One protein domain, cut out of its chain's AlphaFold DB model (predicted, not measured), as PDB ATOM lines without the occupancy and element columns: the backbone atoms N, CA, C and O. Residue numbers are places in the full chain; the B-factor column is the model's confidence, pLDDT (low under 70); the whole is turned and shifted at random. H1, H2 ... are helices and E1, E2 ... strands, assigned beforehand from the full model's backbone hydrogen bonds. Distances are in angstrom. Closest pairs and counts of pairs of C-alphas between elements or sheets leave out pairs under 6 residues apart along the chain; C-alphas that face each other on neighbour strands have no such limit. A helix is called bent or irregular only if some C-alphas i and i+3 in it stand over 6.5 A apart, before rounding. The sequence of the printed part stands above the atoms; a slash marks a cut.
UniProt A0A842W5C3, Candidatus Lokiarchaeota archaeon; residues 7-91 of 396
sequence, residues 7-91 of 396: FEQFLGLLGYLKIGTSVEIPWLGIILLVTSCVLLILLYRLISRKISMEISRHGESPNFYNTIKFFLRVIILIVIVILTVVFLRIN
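Overview. This is residues 7 to 91 of the 396 residues of a protein of Candidatus Lokiarchaeota archaeon (UniProt A0A842W5C3). A small hairpin of two strands, E1 and E2, and the short helix H1 make a head at one end of a long helical hairpin. In that hairpin H2 and H3 run side by side in opposite ways, and the turn between them makes the far tip, where residues 56 to 63 stick out. The printed part has 85 residues, with three named helices and two named strands in the order H1, E1, E2, H2, H3; the sheet, E1 - E2, is antiparallel, and the class is mostly helix. The whole is a rod spanning 58 by 19 by 18 A, only just extended and close to loose, with a radius of gyration of the C-alphas of 18.0 A.

Along the chain. Strand E1 is residues 16 to 19, and strand E2 is residues 23 to 26. Helix H1, residues 7 to 14, begins with C-alpha 7 at (104.511, 64.485, 110.322); it is irregular, with C-alphas 11 and 14 7.3 A apart. Helix H2, residues 27 to 58, is the longest, 46.9 A from first to last C-alpha, and starts at (107.921, 61.794, 97.359). Helix H3, residues 62 to 87, measures 37.4 A and ends with C-alpha 87 at (112.429, 65.628, 104.726).

Arrangement. E1 and E2 form a hairpin, antiparallel at 151 degrees, with N 17 and O 25 at 2.8 A and N 19 and O 23 at 2.9 A, both within hydrogen-bond range. The closest C-alphas of H1 and E2 are those of Gly 12 and Pro 26, 5.2 A apart. H1 touches H2, which meets it with residues 27 to 29 alone; the closest C-alphas are those of Leu 11 and Leu 28, 5.3 A apart. Their lines stand at a steep tilt of 69.7 degrees, only just short of about perpendicular, and they run opposite ways. H2 and H3 touch and form a helical hairpin, at a shallow tilt of 14 degrees, opposite ways; their closest C-alphas are those of Gly 29 and Phe 87, 4.5 A apart. H1 and H3 are close but not clearly touching, with the C-alphas of Leu 11 and Phe 87 closest at 7.6 A. E1 and H3 are apart. In H3 every O i to N i+4 pair is within hydrogen-bond range, against 26 of 28 in H2 and 2 of 4 in H1.

Size, cuts and confidence. The two C-alphas farthest apart are those of Thr 21 and Gly 59, 58.8 A. Residues 56 to 63, of which 56 to 58 belong to H2, stand free; the body without them spans 52 by 19 by 19 A. The printed part has no cut, and the four links between its elements are tight. The mean pLDDT of the printed part is 85.4, with residues 56 to 57 and residue 59 under 70.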
ATOM      1  N   PHE A   7     103.764  63.860 111.409       78.12
ATOM      2  CA  PHE A   7     104.511  64.485 110.322       78.12
ATOM      3  C   PHE A   7     105.091  63.454 109.342       78.12
ATOM      4  O   PHE A   7     105.015  63.633 108.130       78.12
ATOM      5  N   GLU A   8     105.604  62.337 109.849       77.06
ATOM      6  CA  GLU A   8     106.157  61.259 109.027       77.06
ATOM      7  C   GLU A   8     105.080  60.520 108.229       77.06
ATOM      8  O   GLU A   8     105.290  60.146 107.074       77.06
ATOM      9  N   GLN A   9     103.888  60.380 108.811       77.75
ATOM     10  CA  GLN A   9     102.714  59.878 108.098       77.75
ATOM     11  C   GLN A   9     102.284  60.840 106.979       77.75
ATOM     12  O   GLN A   9     101.967  60.398 105.875       77.75
ATOM     13  N   PHE A  10     102.330  62.153 107.230       81.19
ATOM     14  CA  PHE A  10     102.045  63.178 106.222       81.19
ATOM     15  C   PHE A  10     103.039  63.146 105.050       81.19
ATOM     16  O   PHE A  10     102.624  63.224 103.892       81.19
ATOM     17  N   LEU A  11     104.338  62.975 105.314       80.75
ATOM     18  CA  LEU A  11     105.345  62.857 104.252       80.75
ATOM     19  C   LEU A  11     105.102  61.633 103.350       80.75
ATOM     20  O   LEU A  11     105.332  61.694 102.142       80.75
ATOM     21  N   GLY A  12     104.587  60.540 103.913       76.56
ATOM     22  CA  GLY A  12     104.263  59.312 103.185       76.56
ATOM     23  C   GLY A  12     103.013  59.365 102.301       76.56
ATOM     24  O   GLY A  12     102.735  58.393 101.600       76.56
ATOM     25  N   LEU A  13     102.253  60.465 102.306       81.56
ATOM     26  CA  LEU A  13     100.916  60.531 101.700       81.56
ATOM     27  C   LEU A  13     100.909  60.355 100.171       81.56
ATOM     28  O   LEU A  13      99.953  59.827  99.614       81.56
ATOM     29  N   LEU A  14     101.990  60.753  99.493       81.50
ATOM     30  CA  LEU A  14     102.178  60.567  98.044       81.50
ATOM     31  C   LEU A  14     102.929  59.269  97.692       81.50
ATOM     32  O   LEU A  14     103.304  59.058  96.539       81.50
ATOM     33  N   GLY A  15     103.158  58.399  98.676       83.88
ATOM     34  CA  GLY A  15     103.940  57.180  98.527       83.88
ATOM     35  C   GLY A  15     105.451  57.403  98.621       83.88
ATOM     36  O   GLY A  15     105.945  58.508  98.862       83.88
ATOM     37  N   TYR A  16     106.190  56.312  98.425       84.56
ATOM     38  CA  TYR A  16     107.629  56.243  98.657       84.56
ATOM     39  C   TYR A  16     108.374  55.822  97.391       84.56
ATOM     40  O   TYR A  16     107.974  54.891  96.689       84.56
ATOM     41  N   LEU A  17     109.494  56.482  97.131       83.50
ATOM     42  CA  LEU A  17     110.528  56.011  96.230       83.50
ATOM     43  C   LEU A  17     111.358  54.956  96.967       83.50
ATOM     44  O   LEU A  17     112.032  55.264  97.950       83.50
ATOM     45  N   LYS A  18     111.313  53.711  96.491       81.06
ATOM     46  CA  LYS A  18     112.142  52.627  97.024       81.06
ATOM     47  C   LYS A  18     113.471  52.582  96.280       81.06
ATOM     48  O   LYS A  18     113.487  52.423  95.061       81.06
ATOM     49  N   ILE A  19     114.573  52.712  97.010       74.31
ATOM     50  CA  ILE A  19     115.931  52.546  96.486       74.31
ATOM     51  C   ILE A  19     116.513  51.293  97.147       74.31
ATOM     52  O   ILE A  19     116.871  51.299  98.321       74.31
ATOM     53  N   GLY A  20     116.571  50.188  96.401       75.06
ATOM     54  CA  GLY A  20     116.923  48.881  96.964       75.06
ATOM     55  C   GLY A  20     115.837  48.323  97.894       75.06
ATOM     56  O   GLY A  20     114.656  48.620  97.726       75.06
ATOM     57  N   THR A  21     116.224  47.481  98.856       70.44
ATOM     58  CA  THR A  21     115.291  46.795  99.774       70.44
ATOM     59  C   THR A  21     115.092  47.501 101.116       70.44
ATOM     60  O   THR A  21     114.183  47.129 101.852       70.44
ATOM     61  N   SER A  22     115.920  48.495 101.448       70.81
ATOM     62  CA  SER A  22     115.997  49.075 102.797       70.81
ATOM     63  C   SER A  22     115.778  50.586 102.872       70.81
ATOM     64  O   SER A  22     115.599  51.100 103.973       70.81
ATOM     65  N   VAL A  23     115.781  51.310 101.745       78.25
ATOM     66  CA  VAL A  23     115.651  52.775 101.736       78.25
ATOM     67  C   VAL A  23     114.339  53.180 101.076       78.25
ATOM     68  O   VAL A  23     114.129  52.949  99.883       78.25
ATOM     69  N   GLU A  24     113.467  53.816 101.856       82.62
ATOM     70  CA  GLU A  24     112.182  54.347 101.401       82.62
ATOM     71  C   GLU A  24     112.161  55.867 101.593       82.62
ATOM     72  O   GLU A  24     112.161  56.362 102.718       82.62
ATOM     73  N   ILE A  25     112.152  56.617 100.488       85.06
ATOM     74  CA  ILE A  25     112.166  58.084 100.506       85.06
ATOM     75  C   ILE A  25     110.773  58.610 100.139       85.06
ATOM     76  O   ILE A  25     110.279  58.287  99.059       85.06
ATOM     77  N   PRO A  26     110.122  59.436 100.973       88.75
ATOM     78  CA  PRO A  26     108.808  59.988 100.654       88.75
ATOM     79  C   PRO A  26     108.872  60.994  99.492       88.75
ATOM     80  O   PRO A  26     109.654  61.948  99.526       88.75
ATOM     81  N   TRP A  27     107.998  60.849  98.488       87.31
ATOM     82  CA  TRP A  27     107.921  61.794  97.359       87.31
ATOM     83  C   TRP A  27     107.580  63.217  97.805       87.31
ATOM     84  O   TRP A  27     108.148  64.187  97.299       87.31
ATOM     85  N   LEU A  28     106.685  63.343  98.788       90.06
ATOM     86  CA  LEU A  28     106.303  64.636  99.353       90.06
ATOM     87  C   LEU A  28     107.501  65.311 100.038       90.06
ATOM     88  O   LEU A  28     107.683  66.517  99.894       90.06
ATOM     89  N   GLY A  29     108.373  64.533 100.687       89.50
ATOM     90  CA  GLY A  29     109.629  65.024 101.258       89.50
ATOM     91  C   GLY A  29     110.567  65.617 100.203       89.50
ATOM     92  O   GLY A  29     111.089  66.714 100.391       89.50
ATOM     93  N   ILE A  30     110.713  64.960  99.049       89.44
ATOM     94  CA  ILE A  30     111.521  65.479  97.930       89.44
ATOM     95  C   ILE A  30     110.940  66.800  97.404       89.44
ATOM     96  O   ILE A  30     111.680  67.763  97.200       89.44
ATOM     97  N   ILE A  31     109.619  66.881  97.223       92.06
ATOM     98  CA  ILE A  31     108.948  68.102  96.745       92.06
ATOM     99  C   ILE A  31     109.131  69.252  97.749       92.06
ATOM    100  O   ILE A  31     109.478  70.370  97.357       92.06
ATOM    101  N   LEU A  32     108.953  68.992  99.047       92.69
ATOM    102  CA  LEU A  32     109.172  69.987 100.100       92.69
ATOM    103  C   LEU A  32     110.633  70.439 100.180       92.69
ATOM    104  O   LEU A  32     110.900  71.626 100.380       92.69
ATOM    105  N   LEU A  33     111.582  69.529  99.963       93.69
ATOM    106  CA  LEU A  33     113.004  69.850  99.925       93.69
ATOM    107  C   LEU A  33     113.342  70.750  98.735       93.69
ATOM    108  O   LEU A  33     113.981  71.786  98.918       93.69
ATOM    109  N   VAL A  34     112.888  70.396  97.529       94.12
ATOM    110  CA  VAL A  34     113.134  71.186  96.313       94.12
ATOM    111  C   VAL A  34     112.505  72.573  96.432       94.12
ATOM    112  O   VAL A  34     113.171  73.572  96.161       94.12
ATOM    113  N   THR A  35     111.256  72.662  96.893       94.19
ATOM    114  CA  THR A  35     110.570  73.954  97.074       94.19
ATOM    115  C   THR A  35     111.267  74.818  98.125       94.19
ATOM    116  O   THR A  35     111.494  76.005  97.886       94.19
ATOM    117  N   SER A  36     111.710  74.224  99.234       93.25
ATOM    118  CA  SER A  36     112.478  74.912 100.276       93.25
ATOM    119  C   SER A  36     113.852  75.375  99.781       93.25
ATOM    120  O   SER A  36     114.247  76.507 100.054       93.25
ATOM    121  N   CYS A  37     114.561  74.574  98.978       94.38
ATOM    122  CA  CYS A  37     115.817  74.988  98.345       94.38
ATOM    123  C   CYS A  37     115.607  76.185  97.410       94.38
ATOM    124  O   CYS A  37     116.363  77.156  97.470       94.38
ATOM    125  N   VAL A  38     114.559  76.160  96.581       95.12
ATOM    126  CA  VAL A  38     114.214  77.285  95.699       95.12
ATOM    127  C   VAL A  38     113.902  78.540  96.518       95.12
ATOM    128  O   VAL A  38     114.446  79.606  96.226       95.12
ATOM    129  N   LEU A  39     113.093  78.423  97.577       95.06
ATOM    130  CA  LEU A  39     112.771  79.536  98.473       95.06
ATOM    131  C   LEU A  39     114.018  80.112  99.155       95.06
ATOM    132  O   LEU A  39     114.181  81.331  99.189       95.06
ATOM    133  N   LEU A  40     114.932  79.267  99.634       94.38
ATOM    134  CA  LEU A  40     116.187  79.700 100.256       94.38
ATOM    135  C   LEU A  40     117.121  80.399  99.259       94.38
ATOM    136  O   LEU A  40     117.744  81.402  99.604       94.38
ATOM    137  N   ILE A  41     117.186  79.934  98.010       93.44
ATOM    138  CA  ILE A  41     117.958  80.597  96.945       93.44
ATOM    139  C   ILE A  41     117.336  81.953  96.585       93.44
ATOM    140  O   ILE A  41     118.059  82.932  96.369       93.44
ATOM    141  N   LEU A  42     116.005  82.047  96.532       94.25
ATOM    142  CA  LEU A  42     115.309  83.318  96.325       94.25
ATOM    143  C   LEU A  42     115.573  84.279  97.488       94.25
ATOM    144  O   LEU A  42     115.948  85.428  97.251       94.25
ATOM    145  N   LEU A  43     115.477  83.798  98.729       93.38
ATOM    146  CA  LEU A  43     115.786  84.565  99.932       93.38
ATOM    147  C   LEU A  43     117.240  85.059  99.919       93.38
ATOM    148  O   LEU A  43     117.484  86.248 100.123       93.38
ATOM    149  N   TYR A  44     118.198  84.191  99.581       93.12
ATOM    150  CA  TYR A  44     119.602  84.558  99.382       93.12
ATOM    151  C   TYR A  44     119.756  85.689  98.365       93.12
ATOM    152  O   TYR A  44     120.471  86.662  98.614       93.12
ATOM    153  N   ARG A  45     119.086  85.589  97.211       92.12
ATOM    154  CA  ARG A  45     119.141  86.622  96.167       92.12
ATOM    155  C   ARG A  45     118.531  87.943  96.627       92.12
ATOM    156  O   ARG A  45     119.084  88.991  96.315       92.12
ATOM    157  N   LEU A  46     117.434  87.913  97.381       92.44
ATOM    158  CA  LEU A  46     116.812  89.121  97.927       92.44
ATOM    159  C   LEU A  46     117.708  89.796  98.969       92.44
ATOM    160  O   LEU A  46     117.965  90.997  98.871       92.44
ATOM    161  N   ILE A  47     118.229  89.026  99.927       90.12
ATOM    162  CA  ILE A  47     119.118  89.530 100.981       90.12
ATOM    163  C   ILE A  47     120.412  90.069 100.366       90.12
ATOM    164  O   ILE A  47     120.806  91.196 100.649       90.12
ATOM    165  N   SER A  48     121.048  89.313  99.469       87.12
ATOM    166  CA  SER A  48     122.298  89.743  98.827       87.12
ATOM    167  C   SER A  48     122.135  91.003  97.973       87.12
ATOM    168  O   SER A  48     123.051  91.825  97.958       87.12
ATOM    169  N   ARG A  49     120.977  91.191  97.320       86.75
ATOM    170  CA  ARG A  49     120.631  92.438  96.618       86.75
ATOM    171  C   ARG A  49     120.480  93.611  97.583       86.75
ATOM    172  O   ARG A  49     121.084  94.656  97.349       86.75
ATOM    173  N   LYS A  50     119.732  93.441  98.679       86.50
ATOM    174  CA  LYS A  50     119.576  94.494  99.699       86.50
ATOM    175  C   LYS A  50     120.920  94.902 100.302       86.50
ATOM    176  O   LYS A  50     121.219  96.088 100.361       86.50
ATOM    177  N   ILE A  51     121.761  93.928 100.652       84.75
ATOM    178  CA  ILE A  51     123.105  94.177 101.188       84.75
ATOM    179  C   ILE A  51     123.968  94.948 100.176       84.75
ATOM    180  O   ILE A  51     124.627  95.911 100.556       84.75
ATOM    181  N   SER A  52     123.940  94.585  98.883       79.81
ATOM    182  CA  SER A  52     124.697  95.342  97.871       79.81
ATOM    183  C   SER A  52     124.215  96.782  97.703       79.81
ATOM    184  O   SER A  52     125.027  97.665  97.435       79.81
ATOM    185  N   MET A  53     122.913  97.025  97.863       79.50
ATOM    186  CA  MET A  53     122.349  98.370  97.753       79.50
ATOM    187  C   MET A  53     122.737  99.243  98.950       79.50
ATOM    188  O   MET A  53     123.117 100.394  98.754       79.50
ATOM    189  N   GLU A  54     122.685  98.706 100.170       78.19
ATOM    190  CA  GLU A  54     122.966  99.483 101.385       78.19
ATOM    191  C   GLU A  54     124.457  99.818 101.538       78.19
ATOM    192  O   GLU A  54     124.817 100.932 101.916       78.19
ATOM    193  N   ILE A  55     125.341  98.887 101.170       71.88
ATOM    194  CA  ILE A  55     126.793  99.092 101.267       71.88
ATOM    195  C   ILE A  55     127.293 100.089 100.212       71.88
ATOM    196  O   ILE A  55     128.156 100.913 100.511       71.88
ATOM    197  N   SER A  56     126.693 100.105  99.014       68.12
ATOM    198  CA  SER A  56     127.004 101.117  97.986       68.12
ATOM    199  C   SER A  56     126.704 102.549  98.453       68.12
ATOM    200  O   SER A  56     127.254 103.494  97.898       68.12
ATOM    201  N   ARG A  57     125.855 102.723  99.479       69.56
ATOM    202  CA  ARG A  57     125.569 104.030 100.093       69.56
ATOM    203  C   ARG A  57     126.574 104.424 101.179       69.56
ATOM    204  O   ARG A  57     126.729 105.615 101.416       69.56
ATOM    205  N   HIS A  58     127.241 103.459 101.818       70.00
ATOM    206  CA  HIS A  58     128.137 103.692 102.961       70.00
ATOM    207  C   HIS A  58     129.633 103.626 102.608       70.00
ATOM    208  O   HIS A  58     130.465 103.984 103.435       70.00
ATOM    209  N   GLY A  59     129.992 103.226 101.380       65.88
ATOM    210  CA  GLY A  59     131.374 103.306 100.883       65.88
ATOM    211  C   GLY A  59     132.345 102.299 101.511       65.88
ATOM    212  O   GLY A  59     133.551 102.533 101.511       65.88
ATOM    213  N   GLU A  60     131.847 101.188 102.060       71.25
ATOM    214  CA  GLU A  60     132.698 100.176 102.694       71.25
ATOM    215  C   GLU A  60     133.486  99.328 101.680       71.25
ATOM    216  O   GLU A  60     133.114  99.178 100.513       71.25
ATOM    217  N   SER A  61     134.592  98.737 102.147       73.50
ATOM    218  CA  SER A  61     135.505  97.965 101.300       73.50
ATOM    219  C   SER A  61     134.841  96.719 100.670       73.50
ATOM    220  O   SER A  61     134.066  96.021 101.334       73.50
ATOM    221  N   PRO A  62     135.207  96.340  99.426       75.25
ATOM    222  CA  PRO A  62     134.686  95.136  98.761       75.25
ATOM    223  C   PRO A  62     134.889  93.830  99.553       75.25
ATOM    224  O   PRO A  62     134.118  92.876  99.413       75.25
ATOM    225  N   ASN A  63     135.907  93.784 100.416       78.31
ATOM    226  CA  ASN A  63     136.236  92.611 101.226       78.31
ATOM    227  C   ASN A  63     135.186  92.333 102.311       78.31
ATOM    228  O   ASN A  63     134.880  91.171 102.596       78.31
ATOM    229  N   PHE A  64     134.578  93.380 102.872       80.38
ATOM    230  CA  PHE A  64     133.529  93.236 103.879       80.38
ATOM    231  C   PHE A  64     132.275  92.573 103.289       80.38
ATOM    232  O   PHE A  64     131.736  91.613 103.846       80.38
ATOM    233  N   TYR A  65     131.889  92.984 102.078       81.31
ATOM    234  CA  TYR A  65     130.778  92.387 101.336       81.31
ATOM    235  C   TYR A  65     130.973  90.890 101.064       81.31
ATOM    236  O   TYR A  65     130.067  90.079 101.288       81.31
ATOM    237  N   ASN A  66     132.165  90.511 100.595       85.94
ATOM    238  CA  ASN A  66     132.484  89.115 100.304       85.94
ATOM    239  C   ASN A  66     132.450  88.249 101.568       85.94
ATOM    240  O   ASN A  66     131.971  87.114 101.515       85.94
ATOM    241  N   THR A  67     132.875  88.813 102.700       87.75
ATOM    242  CA  THR A  67     132.848  88.157 104.011       87.75
ATOM    243  C   THR A  67     131.412  87.880 104.460       87.75
ATOM    244  O   THR A  67     131.063  86.735 104.742       87.75
ATOM    245  N   ILE A  68     130.523  88.880 104.422       88.44
ATOM    246  CA  ILE A  68     129.106  88.696 104.790       88.44
ATOM    247  C   ILE A  68     128.424  87.665 103.882       88.44
ATOM    248  O   ILE A  68     127.719  86.769 104.352       88.44
ATOM    249  N   LYS A  69     128.655  87.744 102.566       87.94
ATOM    250  CA  LYS A  69     128.109  86.768 101.611       87.94
ATOM    251  C   LYS A  69     128.612  85.353 101.844       87.94
ATOM    252  O   LYS A  69     127.901  84.403 101.511       87.94
ATOM    253  N   PHE A  70     129.848  85.198 102.303       89.81
ATOM    254  CA  PHE A  70     130.389  83.897 102.662       89.81
ATOM    255  C   PHE A  70     129.617  83.313 103.850       89.81
ATOM    256  O   PHE A  70     129.049  82.233 103.708       89.81
ATOM    257  N   PHE A  71     129.467  84.064 104.944       91.12
ATOM    258  CA  PHE A  71     128.696  83.613 106.108       91.12
ATOM    259  C   PHE A  71     127.237  83.296 105.770       91.12
ATOM    260  O   PHE A  71     126.733  82.242 106.154       91.12
ATOM    261  N   LEU A  72     126.572  84.144 104.979       92.25
ATOM    262  CA  LEU A  72     125.196  83.892 104.544       92.25
ATOM    263  C   LEU A  72     125.076  82.585 103.742       92.25
ATOM    264  O   LEU A  72     124.131  81.826 103.941       92.25
ATOM    265  N   ARG A  73     126.040  82.294 102.854       91.44
ATOM    266  CA  ARG A  73     126.070  81.030 102.096       91.44
ATOM    267  C   ARG A  73     126.258  79.823 103.010       91.44
ATOM    268  O   ARG A  73     125.562  78.832 102.822       91.44
ATOM    269  N   VAL A  74     127.153  79.917 103.993       92.75
ATOM    270  CA  VAL A  74     127.389  78.844 104.971       92.75
ATOM    271  C   VAL A  74     126.124  78.564 105.787       92.75
ATOM    272  O   VAL A  74     125.727  77.409 105.898       92.75
ATOM    273  N   ILE A  75     125.436  79.600 106.279       93.56
ATOM    274  CA  ILE A  75     124.181  79.446 107.035       93.56
ATOM    275  C   ILE A  75     123.110  78.755 106.185       93.56
ATOM    276  O   ILE A  75     122.476  77.807 106.639       93.56
ATOM    277  N   ILE A  76     122.925  79.193 104.938       93.56
ATOM    278  CA  ILE A  76     121.935  78.589 104.038       93.56
ATOM    279  C   ILE A  76     122.274  77.128 103.745       93.56
ATOM    280  O   ILE A  76     121.376  76.290 103.746       93.56
ATOM    281  N   LEU A  77     123.554  76.808 103.546       92.50
ATOM    282  CA  LEU A  77     124.003  75.432 103.357       92.50
ATOM    283  C   LEU A  77     123.667  74.568 104.579       92.50
ATOM    284  O   LEU A  77     123.117  73.485 104.409       92.50
ATOM    285  N   ILE A  78     123.918  75.061 105.796       92.00
ATOM    286  CA  ILE A  78     123.567  74.353 107.038       92.00
ATOM    287  C   ILE A  78     122.057  74.093 107.108       92.00
ATOM    288  O   ILE A  78     121.643  72.968 107.384       92.00
ATOM    289  N   VAL A  79     121.224  75.093 106.802       93.81
ATOM    290  CA  VAL A  79     119.760  74.934 106.792       93.81
ATOM    291  C   VAL A  79     119.319  73.893 105.759       93.81
ATOM    292  O   VAL A  79     118.489  73.046 106.074       93.81
ATOM    293  N   ILE A  80     119.891  73.905 104.552       93.19
ATOM    294  CA  ILE A  80     119.585  72.906 103.513       93.19
ATOM    295  C   ILE A  80     119.952  71.498 103.988       93.19
ATOM    296  O   ILE A  80     119.161  70.575 103.802       93.19
ATOM    297  N   VAL A  81     121.113  71.324 104.626       90.62
ATOM    298  CA  VAL A  81     121.530  70.027 105.182       90.62
ATOM    299  C   VAL A  81     120.530  69.547 106.236       90.62
ATOM    300  O   VAL A  81     120.080  68.406 106.163       90.62
ATOM    301  N   ILE A  82     120.106  70.418 107.158       90.81
ATOM    302  CA  ILE A  82     119.108  70.076 108.185       90.81
ATOM    303  C   ILE A  82     117.774  69.671 107.541       90.81
ATOM    304  O   ILE A  82     117.228  68.620 107.869       90.81
ATOM    305  N   LEU A  83     117.265  70.459 106.589       91.94
ATOM    306  CA  LEU A  83     116.019  70.146 105.880       91.94
ATOM    307  C   LEU A  83     116.113  68.838 105.089       91.94
ATOM    308  O   LEU A  83     115.135  68.101 105.013       91.94
ATOM    309  N   THR A  84     117.283  68.531 104.530       90.25
ATOM    310  CA  THR A  84     117.532  67.271 103.818       90.25
ATOM    311  C   THR A  84     117.385  66.083 104.764       90.25
ATOM    312  O   THR A  84     116.700  65.121 104.429       90.25
ATOM    313  N   VAL A  85     117.968  66.165 105.962       89.56
ATOM    314  CA  VAL A  85     117.859  65.109 106.981       89.56
ATOM    315  C   VAL A  85     116.404  64.912 107.413       89.56
ATOM    316  O   VAL A  85     115.941  63.775 107.467       89.56
ATOM    317  N   VAL A  86     115.672  66.007 107.644       88.50
ATOM    318  CA  VAL A  86     114.268  65.977 108.088       88.50
ATOM    319  C   VAL A  86     113.327  65.449 107.000       88.50
ATOM    320  O   VAL A  86     112.541  64.545 107.259       88.50
ATOM    321  N   PHE A  87     113.387  65.982 105.778       88.94
ATOM    322  CA  PHE A  87     112.429  65.628 104.726       88.94
ATOM    323  C   PHE A  87     112.708  64.278 104.060       88.94
ATOM    324  O   PHE A  87     111.772  63.648 103.570       88.94
ATOM    325  N   LEU A  88     113.965  63.824 104.030       87.56
ATOM    326  CA  LEU A  88     114.322  62.515 103.470       87.56
ATOM    327  C   LEU A  88     114.317  61.388 104.512       87.56
ATOM    328  O   LEU A  88     114.621  60.254 104.151       87.56
ATOM    329  N   ARG A  89     113.971  61.681 105.774       84.19
ATOM    330  CA  ARG A  89     113.913  60.701 106.875       84.19
ATOM    331  C   ARG A  89     115.220  59.930 107.071       84.19
ATOM    332  O   ARG A  89     115.225  58.730 107.341       84.19
ATOM    333  N   ILE A  90     116.348  60.616 106.899       84.12
ATOM    334  CA  ILE A  90     117.662  60.004 107.110       84.12
ATOM    335  C   ILE A  90     117.781  59.649 108.595       84.12
ATOM    336  O   ILE A  90     117.421  60.461 109.447       84.12
ATOM    337  N   ASN A  91     118.301  58.457 108.913       84.75
ATOM    338  CA  ASN A  91     118.542  58.076 110.304       84.75
ATOM    339  C   ASN A  91     119.469  59.115 110.969       84.75
ATOM    340  O   ASN A  91     120.620  59.317 110.564       84.75
TER     341      ASN A  91